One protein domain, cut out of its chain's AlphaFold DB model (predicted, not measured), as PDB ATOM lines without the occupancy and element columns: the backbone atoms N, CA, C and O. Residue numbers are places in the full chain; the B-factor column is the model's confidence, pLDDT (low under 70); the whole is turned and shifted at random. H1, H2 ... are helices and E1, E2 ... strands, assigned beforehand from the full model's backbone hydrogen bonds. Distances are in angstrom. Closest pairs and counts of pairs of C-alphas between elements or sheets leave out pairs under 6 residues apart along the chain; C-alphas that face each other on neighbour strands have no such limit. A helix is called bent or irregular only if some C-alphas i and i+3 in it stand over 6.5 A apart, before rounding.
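What this domain is: This is residues 2 to 118 of the 118 residues of an uncharacterized protein of Thanatephorus cucumeris (strain AG1-IB / isolate 7/3/14) (UniProt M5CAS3). A twisted antiparallel sheet of five strands is a wall with helix H1 running along one face; the long helix H3, folded back on H2 as a helical hairpin, packs on H1 beyond the sheet. A two-stranded hairpin, E5 and E6, continues from E4 past the sheet, and its tip, residues 102 to 107, sticks out. The printed part has 117 residues, with three named helices followed by seven named strands; the class is mixed, helices and strands, and the sheet order is E1, E2, E3, E4, E7. The whole is compact, with a radius of gyration of the C-alphas of 15.3 A, yet only just elongated, spanning 47 by 31 by 23 A.

Where its parts are: The sheet holds E1, residues 57 to 62, E2, residues 67 to 76 and 27.7 A long, E3, residues 79 to 86 and 24.1 A, E4, residues 91 to 97 and 20.4 A, and E7, residues 115 to 117, where C-alpha 117 is at (-1.648, -10.872, -7.149). E5 is residues 99 to 102 and E6 residues 107 to 110. H1, residues 2 to 11, begins with C-alpha 2 at (-3.502, -27.374, -15.456); it is irregular, with C-alphas 8 and 11 7.3 A apart. H2 is residues 13 to 20. H3, residues 24 to 42, is 29.7 A long and only just irregular, with C-alphas 35 and 38 6.8 A apart.

How they stand to each other: E1 to E4 form a meander, each strand the antiparallel neighbour of the one before. N 60 and O 69 are 2.9 A apart between E1 and E2, N 70 and O 84 2.8 A between E2 and E3, and N 85 and O 92 2.7 A between E3 and E4. E7 is antiparallel to E4, with N 116 and O 93 2.8 A apart. H1 is on the sheet, making two layers, helix on one face of a sheet, at a height of 8.1 A over E2 and E3, along the strands at 26 degrees to E3 on the local plane. H3 touches H1 with its residues 34 to 41 alone, at a steep tilt of 48 degrees, opposite ways; the closest C-alphas, of Asp 8 and Asn 38, are 4.9 A apart. H2 and H3 touch in a helical hairpin at a shallow tilt of 11 degrees, opposite ways, with the C-alphas of Ala 18 and Arg 27 closest at 4.6 A. Neither H2 nor H3 is on the sheet. E4 runs on into E5 at 40 degrees, and the hairpin E5 and E6 has N 101 and O 108 3.0 A apart. Every O i to N i+4 pair is within hydrogen-bond range in H2, 10 of 15 in H3 and 2 of 6 in H1, where 5 of 7 O i to N i+3 pairs are.

The domain as a whole: The two C-alphas farthest apart, of Gln 22 and Gly 104, are 48.6 A apart. The printed part has no cut. The link from H3 to E1 is long, and its residues 43 to 48 stand free. Mean pLDDT of the printed part is 87.9; residues 98 to 114 and 118 are under 70.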
ATOM      1  N   LEU A   2      -3.958 -28.654 -14.895       93.62
ATOM      2  CA  LEU A   2      -3.502 -27.374 -15.456       93.62
ATOM      3  C   LEU A   2      -4.630 -26.512 -16.054       93.62
ATOM      4  O   LEU A   2      -4.806 -25.361 -15.675       93.62
ATOM      5  N   GLN A   3      -5.492 -27.112 -16.877       94.25
ATOM      6  CA  GLN A   3      -6.676 -26.434 -17.429       94.25
ATOM      7  C   GLN A   3      -7.682 -25.989 -16.355       94.25
ATOM      8  O   GLN A   3      -8.304 -24.947 -16.498       94.25
ATOM      9  N   ARG A   4      -7.829 -26.745 -15.255       90.88
ATOM     10  CA  ARG A   4      -8.719 -26.366 -14.141       90.88
ATOM     11  C   ARG A   4      -8.194 -25.171 -13.355       90.88
ATOM     12  O   ARG A   4      -8.992 -24.487 -12.740       90.88
ATOM     13  N   MET A   5      -6.882 -24.957 -13.342       91.31
ATOM     14  CA  MET A   5      -6.289 -23.757 -12.750       91.31
ATOM     15  C   MET A   5      -6.507 -22.541 -13.651       91.31
ATOM     16  O   MET A   5      -6.810 -21.467 -13.159       91.31
ATOM     17  N   ALA A   6      -6.454 -22.717 -14.974       94.62
ATOM     18  CA  ALA A   6      -6.751 -21.634 -15.911       94.62
ATOM     19  C   ALA A   6      -8.201 -21.123 -15.806       94.62
ATOM     20  O   ALA A   6      -8.466 -19.967 -16.121       94.62
ATOM     21  N   GLU A   7      -9.134 -21.957 -15.334       93.69
ATOM     22  CA  GLU A   7     -10.516 -21.546 -15.047       93.69
ATOM     23  C   GLU A   7     -10.605 -20.487 -13.931       93.69
ATOM     24  O   GLU A   7     -11.583 -19.749 -13.894       93.69
ATOM     25  N   ASP A   8      -9.583 -20.333 -13.074       92.06
ATOM     26  CA  ASP A   8      -9.540 -19.236 -12.092       92.06
ATOM     27  C   ASP A   8      -9.544 -17.855 -12.792       92.06
ATOM     28  O   ASP A   8      -9.999 -16.868 -12.219       92.06
ATOM     29  N   MET A   9      -9.122 -17.789 -14.061       94.94
ATOM     30  CA  MET A   9      -9.117 -16.573 -14.885       94.94
ATOM     31  C   MET A   9     -10.449 -16.301 -15.604       94.94
ATOM     32  O   MET A   9     -10.513 -15.411 -16.458       94.94
ATOM     33  N   GLU A  10     -11.517 -17.051 -15.305       95.00
ATOM     34  CA  GLU A  10     -12.828 -16.871 -15.945       95.00
ATOM     35  C   GLU A  10     -13.367 -15.449 -15.753       95.00
ATOM     36  O   GLU A  10     -13.850 -14.863 -16.721       95.00
ATOM     37  N   PHE A  11     -13.198 -14.873 -14.558       96.06
ATOM     38  CA  PHE A  11     -13.678 -13.536 -14.187       96.06
ATOM     39  C   PHE A  11     -12.533 -12.520 -14.017       96.06
ATOM     40  O   PHE A  11     -12.530 -11.714 -13.083       96.06
ATOM     41  N   SER A  12     -11.530 -12.561 -14.904       96.38
ATOM     42  CA  SER A  12     -10.370 -11.653 -14.868       96.38
ATOM     43  C   SER A  12     -10.741 -10.161 -14.897       96.38
ATOM     44  O   SER A  12      -9.986  -9.341 -14.388       96.38
ATOM     45  N   GLU A  13     -11.925  -9.803 -15.399       96.00
ATOM     46  CA  GLU A  13     -12.468  -8.439 -15.389       96.00
ATOM     47  C   GLU A  13     -12.575  -7.828 -13.981       96.00
ATOM     48  O   GLU A  13     -12.538  -6.608 -13.826       96.00
ATOM     49  N   CYS A  14     -12.670  -8.654 -12.932       97.00
ATOM     50  CA  CYS A  14     -12.592  -8.175 -11.555       97.00
ATOM     51  C   CYS A  14     -11.212  -7.578 -11.242       97.00
ATOM     52  O   CYS A  14     -11.130  -6.592 -10.513       97.00
ATOM     53  N   LEU A  15     -10.135  -8.136 -11.802       97.06
ATOM     54  CA  LEU A  15      -8.779  -7.607 -11.640       97.06
ATOM     55  C   LEU A  15      -8.579  -6.326 -12.454       97.06
ATOM     56  O   LEU A  15      -7.965  -5.385 -11.958       97.06
ATOM     57  N   ASP A  16      -9.172  -6.240 -13.646       96.88
ATOM     58  CA  ASP A  16      -9.173  -5.002 -14.436       96.88
ATOM     59  C   ASP A  16      -9.914  -3.873 -13.701       96.88
ATOM     60  O   ASP A  16      -9.432  -2.741 -13.627       96.88
ATOM     61  N   ALA A  17     -11.068  -4.177 -13.098       97.19
ATOM     62  CA  ALA A  17     -11.801  -3.228 -12.264       97.19
ATOM     63  C   ALA A  17     -10.994  -2.820 -11.020       97.19
ATOM     64  O   ALA A  17     -10.943  -1.639 -10.680       97.19
ATOM     65  N   ALA A  18     -10.317  -3.774 -10.371       97.38
ATOM     66  CA  ALA A  18      -9.456  -3.510  -9.223       97.38
ATOM     67  C   ALA A  18      -8.283  -2.582  -9.580       97.38
ATOM     68  O   ALA A  18      -7.997  -1.648  -8.831       97.38
ATOM     69  N   ALA A  19      -7.625  -2.807 -10.720       96.50
ATOM     70  CA  ALA A  19      -6.486  -2.008 -11.168       96.50
ATOM     71  C   ALA A  19      -6.866  -0.551 -11.488       96.50
ATOM     72  O   ALA A  19      -6.061   0.357 -11.290       96.50
ATOM     73  N   ASN A  20      -8.102  -0.318 -11.939       96.50
ATOM     74  CA  ASN A  20      -8.621   1.017 -12.240       96.50
ATOM     75  C   ASN A  20      -9.232   1.742 -11.022       96.50
ATOM     76  O   ASN A  20      -9.572   2.923 -11.117       96.50
ATOM     77  N   GLU A  21      -9.381   1.067  -9.877       97.75
ATOM     78  CA  GLU A  21     -10.027   1.621  -8.686       97.75
ATOM     79  C   GLU A  21      -9.025   2.310  -7.743       97.75
ATOM     80  O   GLU A  21      -8.066   1.716  -7.233       97.75
ATOM     81  N   GLN A  22      -9.296   3.584  -7.460       96.81
ATOM     82  CA  GLN A  22      -8.457   4.427  -6.611       96.81
ATOM     83  C   GLN A  22      -8.697   4.129  -5.127       96.81
ATOM     84  O   GLN A  22      -7.742   4.079  -4.346       96.81
ATOM     85  N   ASP A  23      -9.954   3.883  -4.741       97.56
ATOM     86  CA  ASP A  23     -10.317   3.590  -3.357       97.56
ATOM     87  C   ASP A  23      -9.774   2.208  -2.941       97.56
ATOM     88  O   ASP A  23     -10.220   1.178  -3.464       97.56
ATOM     89  N   PRO A  24      -8.835   2.137  -1.975       96.44
ATOM     90  CA  PRO A  24      -8.268   0.868  -1.527       96.44
ATOM     91  C   PRO A  24      -9.317  -0.119  -1.004       96.44
ATOM     92  O   PRO A  24      -9.133  -1.327  -1.162       96.44
ATOM     93  N   HIS A  25     -10.419   0.360  -0.421       96.38
ATOM     94  CA  HIS A  25     -11.474  -0.500   0.117       96.38
ATOM     95  C   HIS A  25     -12.314  -1.149  -0.986       96.38
ATOM     96  O   HIS A  25     -12.690  -2.317  -0.879       96.38
ATOM     97  N   LYS A  26     -12.575  -0.426  -2.076       96.94
ATOM     98  CA  LYS A  26     -13.260  -0.993  -3.242       96.94
ATOM     99  C   LYS A  26     -12.338  -1.899  -4.047       96.94
ATOM    100  O   LYS A  26     -12.759  -2.974  -4.463       96.94
ATOM    101  N   ARG A  27     -11.061  -1.528  -4.186       97.19
ATOM    102  CA  ARG A  27     -10.056  -2.359  -4.858       97.19
ATOM    103  C   ARG A  27      -9.937  -3.739  -4.215       97.19
ATOM    104  O   ARG A  27      -9.997  -4.742  -4.922       97.19
ATOM    105  N   ILE A  28      -9.848  -3.815  -2.882       96.25
ATOM    106  CA  ILE A  28      -9.806  -5.115  -2.197       96.25
ATOM    107  C   ILE A  28     -11.125  -5.890  -2.337       96.25
ATOM    108  O   ILE A  28     -11.094  -7.114  -2.414       96.25
ATOM    109  N   ALA A  29     -12.272  -5.210  -2.434       97.25
ATOM    110  CA  ALA A  29     -13.553  -5.873  -2.680       97.25
ATOM    111  C   ALA A  29     -13.597  -6.550  -4.062       97.25
ATOM    112  O   ALA A  29     -14.071  -7.680  -4.163       97.25
ATOM    113  N   TYR A  30     -13.047  -5.919  -5.105       97.50
ATOM    114  CA  TYR A  30     -12.910  -6.536  -6.429       97.50
ATOM    115  C   TYR A  30     -11.951  -7.732  -6.427       97.50
ATOM    116  O   TYR A  30     -12.274  -8.775  -6.993       97.50
ATOM    117  N   VAL A  31     -10.811  -7.623  -5.738       96.31
ATOM    118  CA  VAL A  31      -9.872  -8.747  -5.569       96.31
ATOM    119  C   VAL A  31     -10.527  -9.907  -4.810       96.31
ATOM    120  O   VAL A  31     -10.371 -11.065  -5.192       96.31
ATOM    121  N   ALA A  32     -11.309  -9.618  -3.768       95.31
ATOM    122  CA  ALA A  32     -12.058 -10.633  -3.032       95.31
ATOM    123  C   ALA A  32     -13.144 -11.289  -3.900       95.31
ATOM    124  O   ALA A  32     -13.320 -12.505  -3.848       95.31
ATOM    125  N   ALA A  33     -13.843 -10.506  -4.730       95.75
ATOM    126  CA  ALA A  33     -14.807 -11.034  -5.689       95.75
ATOM    127  C   ALA A  33     -14.133 -11.979  -6.698       95.75
ATOM    128  O   ALA A  33     -14.624 -13.089  -6.901       95.75
ATOM    129  N   PHE A  34     -12.973 -11.593  -7.245       95.44
ATOM    130  CA  PHE A  34     -12.159 -12.454  -8.107       95.44
ATOM    131  C   PHE A  34     -11.793 -13.769  -7.405       95.44
ATOM    132  O   PHE A  34     -12.088 -14.844  -7.928       95.44
ATOM    133  N   ALA A  35     -11.249 -13.695  -6.186       92.00
ATOM    134  CA  ALA A  35     -10.820 -14.863  -5.414       92.00
ATOM    135  C   ALA A  35     -11.955 -15.855  -5.099       92.00
ATOM    136  O   ALA A  35     -11.697 -17.042  -4.916       92.00
ATOM    137  N   MET A  36     -13.203 -15.383  -5.033       92.81
ATOM    138  CA  MET A  36     -14.383 -16.222  -4.797       92.81
ATOM    139  C   MET A  36     -15.037 -16.734  -6.087       92.81
ATOM    140  O   MET A  36     -15.793 -17.708  -6.054       92.81
ATOM    141  N   SER A  37     -14.785 -16.077  -7.218       92.31
ATOM    142  CA  SER A  37     -15.490 -16.328  -8.477       92.31
ATOM    143  C   SER A  37     -15.226 -17.722  -9.055       92.31
ATOM    144  O   SER A  37     -16.132 -18.339  -9.618       92.31
ATOM    145  N   ASN A  38     -14.029 -18.273  -8.841       86.38
ATOM    146  CA  ASN A  38     -13.613 -19.566  -9.382       86.38
ATOM    147  C   ASN A  38     -14.428 -20.757  -8.851       86.38
ATOM    148  O   ASN A  38     -14.517 -21.797  -9.504       86.38
ATOM    149  N   TYR A  39     -15.077 -20.624  -7.690       86.44
ATOM    150  CA  TYR A  39     -15.960 -21.663  -7.161       86.44
ATOM    151  C   TYR A  39     -17.237 -21.834  -7.990       86.44
ATOM    152  O   TYR A  39     -17.835 -22.914  -7.958       86.44
ATOM    153  N   SER A  40     -17.642 -20.820  -8.762       88.88
ATOM    154  CA  SER A  40     -18.829 -20.895  -9.625       88.88
ATOM    155  C   SER A  40     -18.724 -22.024 -10.660       88.88
ATOM    156  O   SER A  40     -19.693 -22.754 -10.873       88.88
ATOM    157  N   SER A  41     -17.526 -22.264 -11.202       84.88
ATOM    158  CA  SER A  41     -17.264 -23.287 -12.221       84.88
ATOM    159  C   SER A  41     -17.220 -24.717 -11.667       84.88
ATOM    160  O   SER A  41     -17.070 -25.676 -12.430       84.88
ATOM    161  N   THR A  42     -17.343 -24.896 -10.344       84.38
ATOM    162  CA  THR A  42     -17.257 -26.209  -9.678       84.38
ATOM    163  C   THR A  42     -18.609 -26.905  -9.521       84.38
ATOM    164  O   THR A  42     -18.658 -28.130  -9.360       84.38
ATOM    165  N   ILE A  43     -19.712 -26.155  -9.609       84.06
ATOM    166  CA  ILE A  43     -21.068 -26.678  -9.417       84.06
ATOM    167  C   ILE A  43     -21.361 -27.749 -10.479       84.06
ATOM    168  O   ILE A  43     -21.155 -27.551 -11.673       84.06
ATOM    169  N   GLY A  44     -21.812 -28.928 -10.039       82.62
ATOM    170  CA  GLY A  44     -22.164 -30.044 -10.926       82.62
ATOM    171  C   GLY A  44     -20.980 -30.831 -11.513       82.62
ATOM    172  O   GLY A  44     -21.201 -31.837 -12.183       82.62
ATOM    173  N   ARG A  45     -19.721 -30.453 -11.240       83.44
ATOM    174  CA  ARG A  45     -18.526 -31.137 -11.778       83.44
ATOM    175  C   ARG A  45     -17.892 -32.061 -10.740       83.44
ATOM    176  O   ARG A  45     -16.842 -31.769 -10.180       83.44
ATOM    177  N   ILE A  46     -18.523 -33.216 -10.537       80.19
ATOM    178  CA  ILE A  46     -18.106 -34.245  -9.560       80.19
ATOM    179  C   ILE A  46     -16.924 -35.099 -10.080       80.19
ATOM    180  O   ILE A  46     -16.297 -35.850  -9.334       80.19
ATOM    181  N   ALA A  47     -16.579 -34.986 -11.367       82.81
ATOM    182  CA  ALA A  47     -15.537 -35.794 -11.994       82.81
ATOM    183  C   ALA A  47     -14.113 -35.345 -11.622       82.81
ATOM    184  O   ALA A  47     -13.783 -34.156 -11.645       82.81
ATOM    185  N   LYS A  48     -13.238 -36.327 -11.362       80.75
ATOM    186  CA  LYS A  48     -11.809 -36.102 -11.130       80.75
ATOM    187  C   LYS A  48     -11.150 -35.594 -12.426       80.75
ATOM    188  O   LYS A  48     -11.218 -36.293 -13.437       80.75
ATOM    189  N   PRO A  49     -10.486 -34.426 -12.423       84.62
ATOM    190  CA  PRO A  49      -9.692 -33.993 -13.568       84.62
ATOM    191  C   PRO A  49      -8.481 -34.913 -13.771       84.62
ATOM    192  O   PRO A  49      -8.001 -35.548 -12.828       84.62
ATOM    193  N   PHE A  50      -7.946 -34.944 -14.991       87.69
ATOM    194  CA  PHE A  50      -6.698 -35.657 -15.270       87.69
ATOM    195  C   PHE A  50      -5.572 -35.157 -14.357       87.69
ATOM    196  O   PHE A  50      -5.438 -33.945 -14.134       87.69
ATOM    197  N   ASN A  51      -4.793 -36.099 -13.819       88.88
ATOM    198  CA  ASN A  51      -3.550 -35.806 -13.115       88.88
ATOM    199  C   ASN A  51      -2.463 -35.573 -14.175       88.88
ATOM    200  O   ASN A  51      -2.171 -36.531 -14.889       88.88
ATOM    201  N   PRO A  52      -1.926 -34.352 -14.325       92.50
ATOM    202  CA  PRO A  52      -0.961 -34.056 -15.377       92.50
ATOM    203  C   PRO A  52       0.329 -34.866 -15.228       92.50
ATOM    204  O   PRO A  52       0.725 -35.247 -14.115       92.50
ATOM    205  N   MET A  53       0.997 -35.100 -16.352       94.44
ATOM    206  CA  MET A  53       2.340 -35.679 -16.380       94.44
ATOM    207  C   MET A  53       3.369 -34.670 -15.857       94.44
ATOM    208  O   MET A  53       3.163 -33.466 -15.966       94.44
ATOM    209  N   LEU A  54       4.485 -35.141 -15.291       95.38
ATOM    210  CA  LEU A  54       5.583 -34.251 -14.890       95.38
ATOM    211  C   LEU A  54       6.107 -33.479 -16.111       95.38
ATOM    212  O   LEU A  54       6.423 -34.102 -17.124       95.38
ATOM    213  N   GLY A  55       6.197 -32.153 -16.004       95.56
ATOM    214  CA  GLY A  55       6.592 -31.268 -17.102       95.56
ATOM    215  C   GLY A  55       5.503 -31.035 -18.157       95.56
ATOM    216  O   GLY A  55       5.765 -30.384 -19.163       95.56
ATOM    217  N   GLU A  56       4.283 -31.556 -17.968       97.75
ATOM    218  CA  GLU A  56       3.145 -31.176 -18.809       97.75
ATOM    219  C   GLU A  56       2.880 -29.677 -18.651       97.75
ATOM    220  O   GLU A  56       2.856 -29.165 -17.528       97.75
ATOM    221  N   THR A  57       2.659 -28.992 -19.771       98.00
ATOM    222  CA  THR A  57       2.360 -27.562 -19.812       98.00
ATOM    223  C   THR A  57       0.984 -27.301 -20.410       98.00
ATOM    224  O   THR A  57       0.435 -28.094 -21.178       98.00
ATOM    225  N   PHE A  58       0.405 -26.166 -20.039       98.06
ATOM    226  CA  PHE A  58      -0.811 -25.638 -20.640       98.06
ATOM    227  C   PHE A  58      -0.691 -24.124 -20.764       98.06
ATOM    228  O   PHE A  58      -0.351 -23.457 -19.786       98.06
ATOM    229  N   GLU A  59      -1.007 -23.595 -21.941       97.75
ATOM    230  CA  GLU A  59      -1.041 -22.163 -22.227       97.75
ATOM    231  C   GLU A  59      -2.425 -21.742 -22.724       97.75
ATOM    232  O   GLU A  59      -3.138 -22.511 -23.375       97.75
ATOM    233  N   TYR A  60      -2.820 -20.515 -22.395       97.19
ATOM    234  CA  TYR A  60      -4.100 -19.957 -22.807       97.19
ATOM    235  C   TYR A  60      -4.017 -18.439 -22.933       97.19
ATOM    236  O   TYR A  60      -3.589 -17.752 -22.011       97.19
ATOM    237  N   CYS A  61      -4.460 -17.909 -24.070       96.56
ATOM    238  CA  CYS A  61      -4.471 -16.475 -24.340       96.56
ATOM    239  C   CYS A  61      -5.895 -16.016 -24.636       96.56
ATOM    240  O   CYS A  61      -6.582 -16.604 -25.475       96.56
ATOM    241  N   ARG A  62      -6.317 -14.928 -23.989       95.81
ATOM    242  CA  ARG A  62      -7.601 -14.274 -24.253       95.81
ATOM    243  C   ARG A  62      -7.367 -12.860 -24.729       95.81
ATOM    244  O   ARG A  62      -7.210 -11.948 -23.929       95.81
ATOM    245  N   PHE A  63      -7.356 -12.685 -26.048       95.19
ATOM    246  CA  PHE A  63      -7.168 -11.375 -26.675       95.19
ATOM    247  C   PHE A  63      -8.288 -10.393 -26.318       95.19
ATOM    248  O   PHE A  63      -8.021  -9.213 -26.125       95.19
ATOM    249  N   ASP A  64      -9.519 -10.887 -26.172       96.06
ATOM    250  CA  ASP A  64     -10.687 -10.114 -25.740       96.06
ATOM    251  C   ASP A  64     -10.580  -9.618 -24.290       96.06
ATOM    252  O   ASP A  64     -11.102  -8.552 -23.982       96.06
ATOM    253  N   LYS A  65      -9.875 -10.358 -23.422       95.06
ATOM    254  CA  LYS A  65      -9.626 -10.000 -22.011       95.06
ATOM    255  C   LYS A  65      -8.191  -9.524 -21.737       95.06
ATOM    256  O   LYS A  65      -7.815  -9.339 -20.589       95.06
ATOM    257  N   GLN A  66      -7.383  -9.369 -22.786       96.44
ATOM    258  CA  GLN A  66      -5.996  -8.895 -22.756       96.44
ATOM    259  C   GLN A  66      -5.068  -9.576 -21.732       96.44
ATOM    260  O   GLN A  66      -4.194  -8.921 -21.168       96.44
ATOM    261  N   TYR A  67      -5.190 -10.893 -21.545       97.25
ATOM    262  CA  TYR A  67      -4.242 -11.654 -20.725       97.25
ATOM    263  C   TYR A  67      -3.683 -12.885 -21.441       97.25
ATOM    264  O   TYR A  67      -4.307 -13.461 -22.344       97.25
ATOM    265  N   ARG A  68      -2.505 -13.318 -20.989       97.88
ATOM    266  CA  ARG A  68      -1.925 -14.632 -21.296       97.88
ATOM    267  C   ARG A  68      -1.711 -15.419 -20.012       97.88
ATOM    268  O   ARG A  68      -1.417 -14.831 -18.980       97.88
ATOM    269  N   TYR A  69      -1.860 -16.731 -20.088       98.06
ATOM    270  CA  TYR A  69      -1.733 -17.669 -18.981       98.06
ATOM    271  C   TYR A  69      -0.830 -18.830 -19.400       98.06
ATOM    272  O   TYR A  69      -0.955 -19.347 -20.512       98.06
ATOM    273  N   VAL A  70       0.025 -19.280 -18.488       98.06
ATOM    274  CA  VAL A  70       0.803 -20.511 -18.600       98.06
ATOM    275  C   VAL A  70       0.763 -21.272 -17.280       98.06
ATOM    276  O   VAL A  70       0.701 -20.689 -16.200       98.06
ATOM    277  N   SER A  71       0.803 -22.596 -17.355       97.31
ATOM    278  CA  SER A  71       0.979 -23.457 -16.190       97.31
ATOM    279  C   SER A  71       1.764 -24.706 -16.529       97.31
ATOM    280  O   SER A  71       1.682 -25.200 -17.653       97.31
ATOM    281  N   GLU A  72       2.470 -25.229 -15.536       97.62
ATOM    282  CA  GLU A  72       3.271 -26.442 -15.636       97.62
ATOM    283  C   GLU A  72       3.030 -27.349 -14.428       97.62
ATOM    284  O   GLU A  72       2.862 -26.894 -13.291       97.62
ATOM    285  N   GLN A  73       3.040 -28.658 -14.659       96.44
ATOM    286  CA  GLN A  73       3.140 -29.647 -13.594       96.44
ATOM    287  C   GLN A  73       4.599 -29.788 -13.144       96.44
ATOM    288  O   GLN A  73       5.351 -30.607 -13.671       96.44
ATOM    289  N   VAL A  74       4.983 -29.014 -12.131       96.12
ATOM    290  CA  VAL A  74       6.370 -28.915 -11.647       96.12
ATOM    291  C   VAL A  74       6.801 -30.075 -10.743       96.12
ATOM    292  O   VAL A  74       7.989 -30.296 -10.528       96.12
ATOM    293  N   SER A  75       5.851 -30.839 -10.197       93.31
ATOM    294  CA  SER A  75       6.140 -32.037  -9.399       93.31
ATOM    295  C   SER A  75       5.032 -33.076  -9.538       93.31
ATOM    296  O   SER A  75       3.861 -32.720  -9.638       93.31
ATOM    297  N   HIS A  76       5.376 -34.366  -9.507       88.81
ATOM    298  CA  HIS A  76       4.406 -35.473  -9.538       88.81
ATOM    299  C   HIS A  76       4.246 -36.175  -8.176       88.81
ATOM    300  O   HIS A  76       3.184 -36.722  -7.873       88.81
ATOM    301  N   HIS A  77       5.268 -36.112  -7.314       88.44
ATOM    302  CA  HIS A  77       5.280 -36.725  -5.983       88.44
ATOM    303  C   HIS A  77       5.910 -35.771  -4.946       88.44
ATOM    304  O   HIS A  77       7.121 -35.824  -4.743       88.44
ATOM    305  N   PRO A  78       5.112 -34.914  -4.271       86.69
ATOM    306  CA  PRO A  78       3.657 -34.761  -4.402       86.69
ATOM    307  C   PRO A  78       3.248 -34.032  -5.699       86.69
ATOM    308  O   PRO A  78       4.069 -33.312  -6.268       86.69
ATOM    309  N   PRO A  79       2.008 -34.213  -6.191       88.19
ATOM    310  CA  PRO A  79       1.532 -33.532  -7.390       88.19
ATOM    311  C   PRO A  79       1.364 -32.031  -7.124       88.19
ATOM    312  O   PRO A  79       0.438 -31.622  -6.423       88.19
ATOM    313  N   MET A  80       2.241 -31.220  -7.716       91.62
ATOM    314  CA  MET A  80       2.187 -29.760  -7.649       91.62
ATOM    315  C   MET A  80       2.193 -29.163  -9.048       91.62
ATOM    316  O   MET A  80       2.973 -29.575  -9.912       91.62
ATOM    317  N   SER A  81       1.329 -28.179  -9.247       94.38
ATOM    318  CA  SER A  81       1.249 -27.393 -10.472       94.38
ATOM    319  C   SER A  81       1.507 -25.926 -10.144       94.38
ATOM    320  O   SER A  81       1.020 -25.444  -9.123       94.38
ATOM    321  N   ALA A  82       2.226 -25.221 -11.009       95.19
ATOM    322  CA  ALA A  82       2.447 -23.781 -10.908       95.19
ATOM    323  C   ALA A  82       1.783 -23.073 -12.093       95.19
ATOM    324  O   ALA A  82       1.716 -23.639 -13.187       95.19
ATOM    325  N   CYS A  83       1.292 -21.854 -11.887       96.25
ATOM    326  CA  CYS A  83       0.744 -21.013 -12.944       96.25
ATOM    327  C   CYS A  83       1.256 -19.577 -12.876       96.25
ATOM    328  O   CYS A  83       1.647 -19.077 -11.820       96.25
ATOM    329  N   TRP A  84       1.218 -18.925 -14.033       97.06
ATOM    330  CA  TRP A  84       1.565 -17.530 -14.231       97.06
ATOM    331  C   TRP A  84       0.630 -16.932 -15.279       97.06
ATOM    332  O   TRP A  84       0.437 -17.510 -16.349       97.06
ATOM    333  N   ALA A  85       0.043 -15.783 -14.977       97.50
ATOM    334  CA  ALA A  85      -0.819 -15.031 -15.867       97.50
ATOM    335  C   ALA A  85      -0.461 -13.549 -15.833       97.50
ATOM    336  O   ALA A  85      -0.211 -12.977 -14.772       97.50
ATOM    337  N   GLU A  86      -0.465 -12.934 -17.009       97.25
ATOM    338  CA  GLU A  86      -0.018 -11.559 -17.211       97.25
ATOM    339  C   GLU A  86      -1.033 -10.793 -18.041       97.25
ATOM    340  O   GLU A  86      -1.496 -11.269 -19.084       97.25
ATOM    341  N   SER A  87      -1.305  -9.578 -17.584       97.25
ATOM    342  CA  SER A  87      -2.079  -8.534 -18.244       97.25
ATOM    343  C   SER A  87      -1.269  -7.229 -18.195       97.25
ATOM    344  O   SER A  87      -0.362  -7.102 -17.370       97.25
ATOM    345  N   PRO A  88      -1.568  -6.218 -19.031       96.69
ATOM    346  CA  PRO A  88      -0.960  -4.895 -18.896       96.69
ATOM    347  C   PRO A  88      -1.115  -4.245 -17.510       96.69
ATOM    348  O   PRO A  88      -0.357  -3.331 -17.187       96.69
ATOM    349  N   HIS A  89      -2.101  -4.674 -16.715       95.19
ATOM    350  CA  HIS A  89      -2.496  -3.999 -15.473       95.19
ATOM    351  C   HIS A  89      -2.307  -4.819 -14.197       95.19
ATOM    352  O   HIS A  89      -2.375  -4.252 -13.110       95.19
ATOM    353  N   TRP A  90      -2.097  -6.127 -14.312       96.25
ATOM    354  CA  TRP A  90      -1.971  -7.026 -13.172       96.25
ATOM    355  C   TRP A  90      -1.211  -8.285 -13.573       96.25
ATOM    356  O   TRP A  90      -1.245  -8.712 -14.730       96.25
ATOM    357  N   ASN A  91      -0.573  -8.911 -12.590       96.31
ATOM    358  CA  ASN A  91      -0.057 -10.268 -12.718       96.31
ATOM    359  C   ASN A  91      -0.701 -11.161 -11.661       96.31
ATOM    360  O   ASN A  91      -0.914 -10.755 -10.518       96.31
ATOM    361  N   TYR A  92      -0.990 -12.395 -12.055       95.38
ATOM    362  CA  TYR A  92      -1.534 -13.430 -11.191       95.38
ATOM    363  C   TYR A  92      -0.644 -14.658 -11.282       95.38
ATOM    364  O   TYR A  92      -0.330 -15.127 -12.372       95.38
ATOM    365  N   TYR A  93      -0.242 -15.201 -10.146       94.50
ATOM    366  CA  TYR A  93       0.531 -16.430 -10.123       94.50
ATOM    367  C   TYR A  93       0.280 -17.204  -8.847       94.50
ATOM    368  O   TYR A  93      -0.124 -16.660  -7.816       94.50
ATOM    369  N   GLY A  94       0.522 -18.502  -8.914       91.12
ATOM    370  CA  GLY A  94       0.336 -19.345  -7.757       91.12
ATOM    371  C   GLY A  94       0.696 -20.789  -8.005       91.12
ATOM    372  O   GLY A  94       1.054 -21.207  -9.108       91.12
ATOM    373  N   GLU A  95       0.588 -21.553  -6.933       88.94
ATOM    374  CA  GLU A  95       0.819 -22.987  -6.931       88.94
ATOM    375  C   GLU A  95      -0.400 -23.710  -6.367       88.94
ATOM    376  O   GLU A  95      -1.130 -23.187  -5.524       88.94
ATOM    377  N   VAL A  96      -0.628 -24.932  -6.834       84.44
ATOM    378  CA  VAL A  96      -1.655 -25.818  -6.291       84.44
ATOM    379  C   VAL A  96      -1.005 -27.145  -5.942       84.44
ATOM    380  O   VAL A  96      -0.590 -27.898  -6.824       84.44
ATOM    381  N   ASP A  97      -0.975 -27.456  -4.648       80.56
ATOM    382  CA  ASP A  97      -0.676 -28.787  -4.126       80.56
ATOM    383  C   ASP A  97      -2.003 -29.538  -3.944       80.56
ATOM    384  O   ASP A  97      -2.752 -29.348  -2.982       80.56
ATOM    385  N   ALA A  98      -2.353 -30.357  -4.938       65.69
ATOM    386  CA  ALA A  98      -3.635 -31.050  -4.992       65.69
ATOM    387  C   ALA A  98      -3.643 -32.271  -4.052       65.69
ATOM    388  O   ALA A  98      -3.486 -33.420  -4.476       65.69
ATOM    389  N   LYS A  99      -3.872 -32.037  -2.755       64.25
ATOM    390  CA  LYS A  99      -4.032 -33.100  -1.751       64.25
ATOM    391  C   LYS A  99      -5.494 -33.525  -1.633       64.25
ATOM    392  O   LYS A  99      -6.301 -32.876  -0.969       64.25
ATOM    393  N   ASN A 100      -5.823 -34.676  -2.218       60.25
ATOM    394  CA  ASN A 100      -7.135 -35.310  -2.051       60.25
ATOM    395  C   ASN A 100      -7.072 -36.370  -0.949       60.25
ATOM    396  O   ASN A 100      -6.256 -37.288  -1.021       60.25
ATOM    397  N   LYS A 101      -7.958 -36.279   0.051       55.38
ATOM    398  CA  LYS A 101      -8.088 -37.289   1.112       55.38
ATOM    399  C   LYS A 101      -9.522 -37.816   1.162       55.38
ATOM    400  O   LYS A 101     -10.459 -37.074   1.459       55.38
ATOM    401  N   PHE A 102      -9.693 -39.109   0.891       56.84
ATOM    402  CA  PHE A 102     -10.963 -39.806   1.093       56.84
ATOM    403  C   PHE A 102     -11.125 -40.152   2.578       56.84
ATOM    404  O   PHE A 102     -10.258 -40.810   3.149       56.84
ATOM    405  N   MET A 103     -12.208 -39.690   3.211       63.84
ATOM    406  CA  MET A 103     -12.482 -39.916   4.642       63.84
ATOM    407  C   MET A 103     -13.683 -40.855   4.870       63.84
ATOM    408  O   MET A 103     -14.346 -40.771   5.898       63.84
ATOM    409  N   GLY A 104     -14.014 -41.718   3.903       65.88
ATOM    410  CA  GLY A 104     -15.231 -42.541   3.925       65.88
ATOM    411  C   GLY A 104     -16.454 -41.764   3.433       65.88
ATOM    412  O   GLY A 104     -16.992 -42.075   2.377       65.88
ATOM    413  N   ASN A 105     -16.848 -40.713   4.159       53.88
ATOM    414  CA  ASN A 105     -17.844 -39.716   3.754       53.88
ATOM    415  C   ASN A 105     -17.628 -38.439   4.601       53.88
ATOM    416  O   ASN A 105     -17.824 -38.525   5.816       53.88
ATOM    417  N   PRO A 106     -17.209 -37.271   4.062       61.66
ATOM    418  CA  PRO A 106     -17.052 -36.884   2.651       61.66
ATOM    419  C   PRO A 106     -15.612 -36.984   2.093       61.66
ATOM    420  O   PRO A 106     -14.635 -37.151   2.828       61.66
ATOM    421  N   LEU A 107     -15.468 -36.827   0.767       59.75
ATOM    422  CA  LEU A 107     -14.183 -36.527   0.115       59.75
ATOM    423  C   LEU A 107     -13.758 -35.092   0.458       59.75
ATOM    424  O   LEU A 107     -14.527 -34.157   0.241       59.75
ATOM    425  N   LYS A 108     -12.531 -34.908   0.960       56.62
ATOM    426  CA  LYS A 108     -11.950 -33.579   1.181       56.62
ATOM    427  C   LYS A 108     -10.914 -33.263   0.107       56.62
ATOM    428  O   LYS A 108      -9.998 -34.054  -0.130       56.62
ATOM    429  N   PHE A 109     -11.052 -32.079  -0.481       58.16
ATOM    430  CA  PHE A 109     -10.094 -31.481  -1.403       58.16
ATOM    431  C   PHE A 109      -9.346 -30.377  -0.657       58.16
ATOM    432  O   PHE A 109      -9.960 -29.403  -0.224       58.16
ATOM    433  N   GLY A 110      -8.042 -30.545  -0.458       55.66
ATOM    434  CA  GLY A 110      -7.165 -29.475   0.001       55.66
ATOM    435  C   GLY A 110      -6.471 -28.841  -1.198       55.66
ATOM    436  O   GLY A 110      -5.951 -29.562  -2.046       55.66
ATOM    437  N   ARG A 111      -6.441 -27.507  -1.245       58.16
ATOM    438  CA  ARG A 111      -5.539 -26.744  -2.117       58.16
ATOM    439  C   ARG A 111      -4.572 -25.913  -1.263       58.16
ATOM    440  O   ARG A 111      -4.728 -24.697  -1.202       58.16
ATOM    441  N   PRO A 112      -3.644 -26.526  -0.506       56.50
ATOM    442  CA  PRO A 112      -2.493 -25.787  -0.014       56.50
ATOM    443  C   PRO A 112      -1.757 -25.181  -1.214       56.50
ATOM    444  O   PRO A 112      -1.466 -25.870  -2.188       56.50
ATOM    445  N   GLY A 113      -1.551 -23.876  -1.175       58.53
ATOM    446  CA  GLY A 113      -0.943 -23.135  -2.265       58.53
ATOM    447  C   GLY A 113      -1.119 -21.646  -2.039       58.53
ATOM    448  O   GLY A 113      -2.161 -21.207  -1.545       58.53
ATOM    449  N   LEU A 114      -0.076 -20.879  -2.329       69.50
ATOM    450  CA  LEU A 114      -0.128 -19.428  -2.254       69.50
ATOM    451  C   LEU A 114      -0.605 -18.885  -3.602       69.50
ATOM    452  O   LEU A 114      -0.040 -19.222  -4.641       69.50
ATOM    453  N   LEU A 115      -1.633 -18.039  -3.571       73.25
ATOM    454  CA  LEU A 115      -2.011 -17.194  -4.699       73.25
ATOM    455  C   LEU A 115      -1.457 -15.798  -4.444       73.25
ATOM    456  O   LEU A 115      -1.693 -15.223  -3.379       73.25
ATOM    457  N   MET A 116      -0.727 -15.262  -5.415       77.81
ATOM    458  CA  MET A 116      -0.191 -13.912  -5.375       77.81
ATOM    459  C   MET A 116      -0.728 -13.099  -6.549       77.81
ATOM    460  O   MET A 116      -0.807 -13.565  -7.685       77.81
ATOM    461  N   LEU A 117      -1.121 -11.869  -6.230       73.50
ATOM    462  CA  LEU A 117      -1.648 -10.872  -7.149       73.50
ATOM    463  C   LEU A 117      -0.824  -9.600  -6.963       73.50
ATOM    464  O   LEU A 117      -0.632  -9.159  -5.826       73.50
ATOM    465  N   THR A 118      -0.333  -9.043  -8.065       65.06
ATOM    466  CA  THR A 118       0.395  -7.764  -8.101       65.06
ATOM    467  C   THR A 118      -0.245  -6.822  -9.089       65.06
ATOM    468  O   THR A 118      -0.511  -7.308 -10.215       65.06
TER     469      THR A 118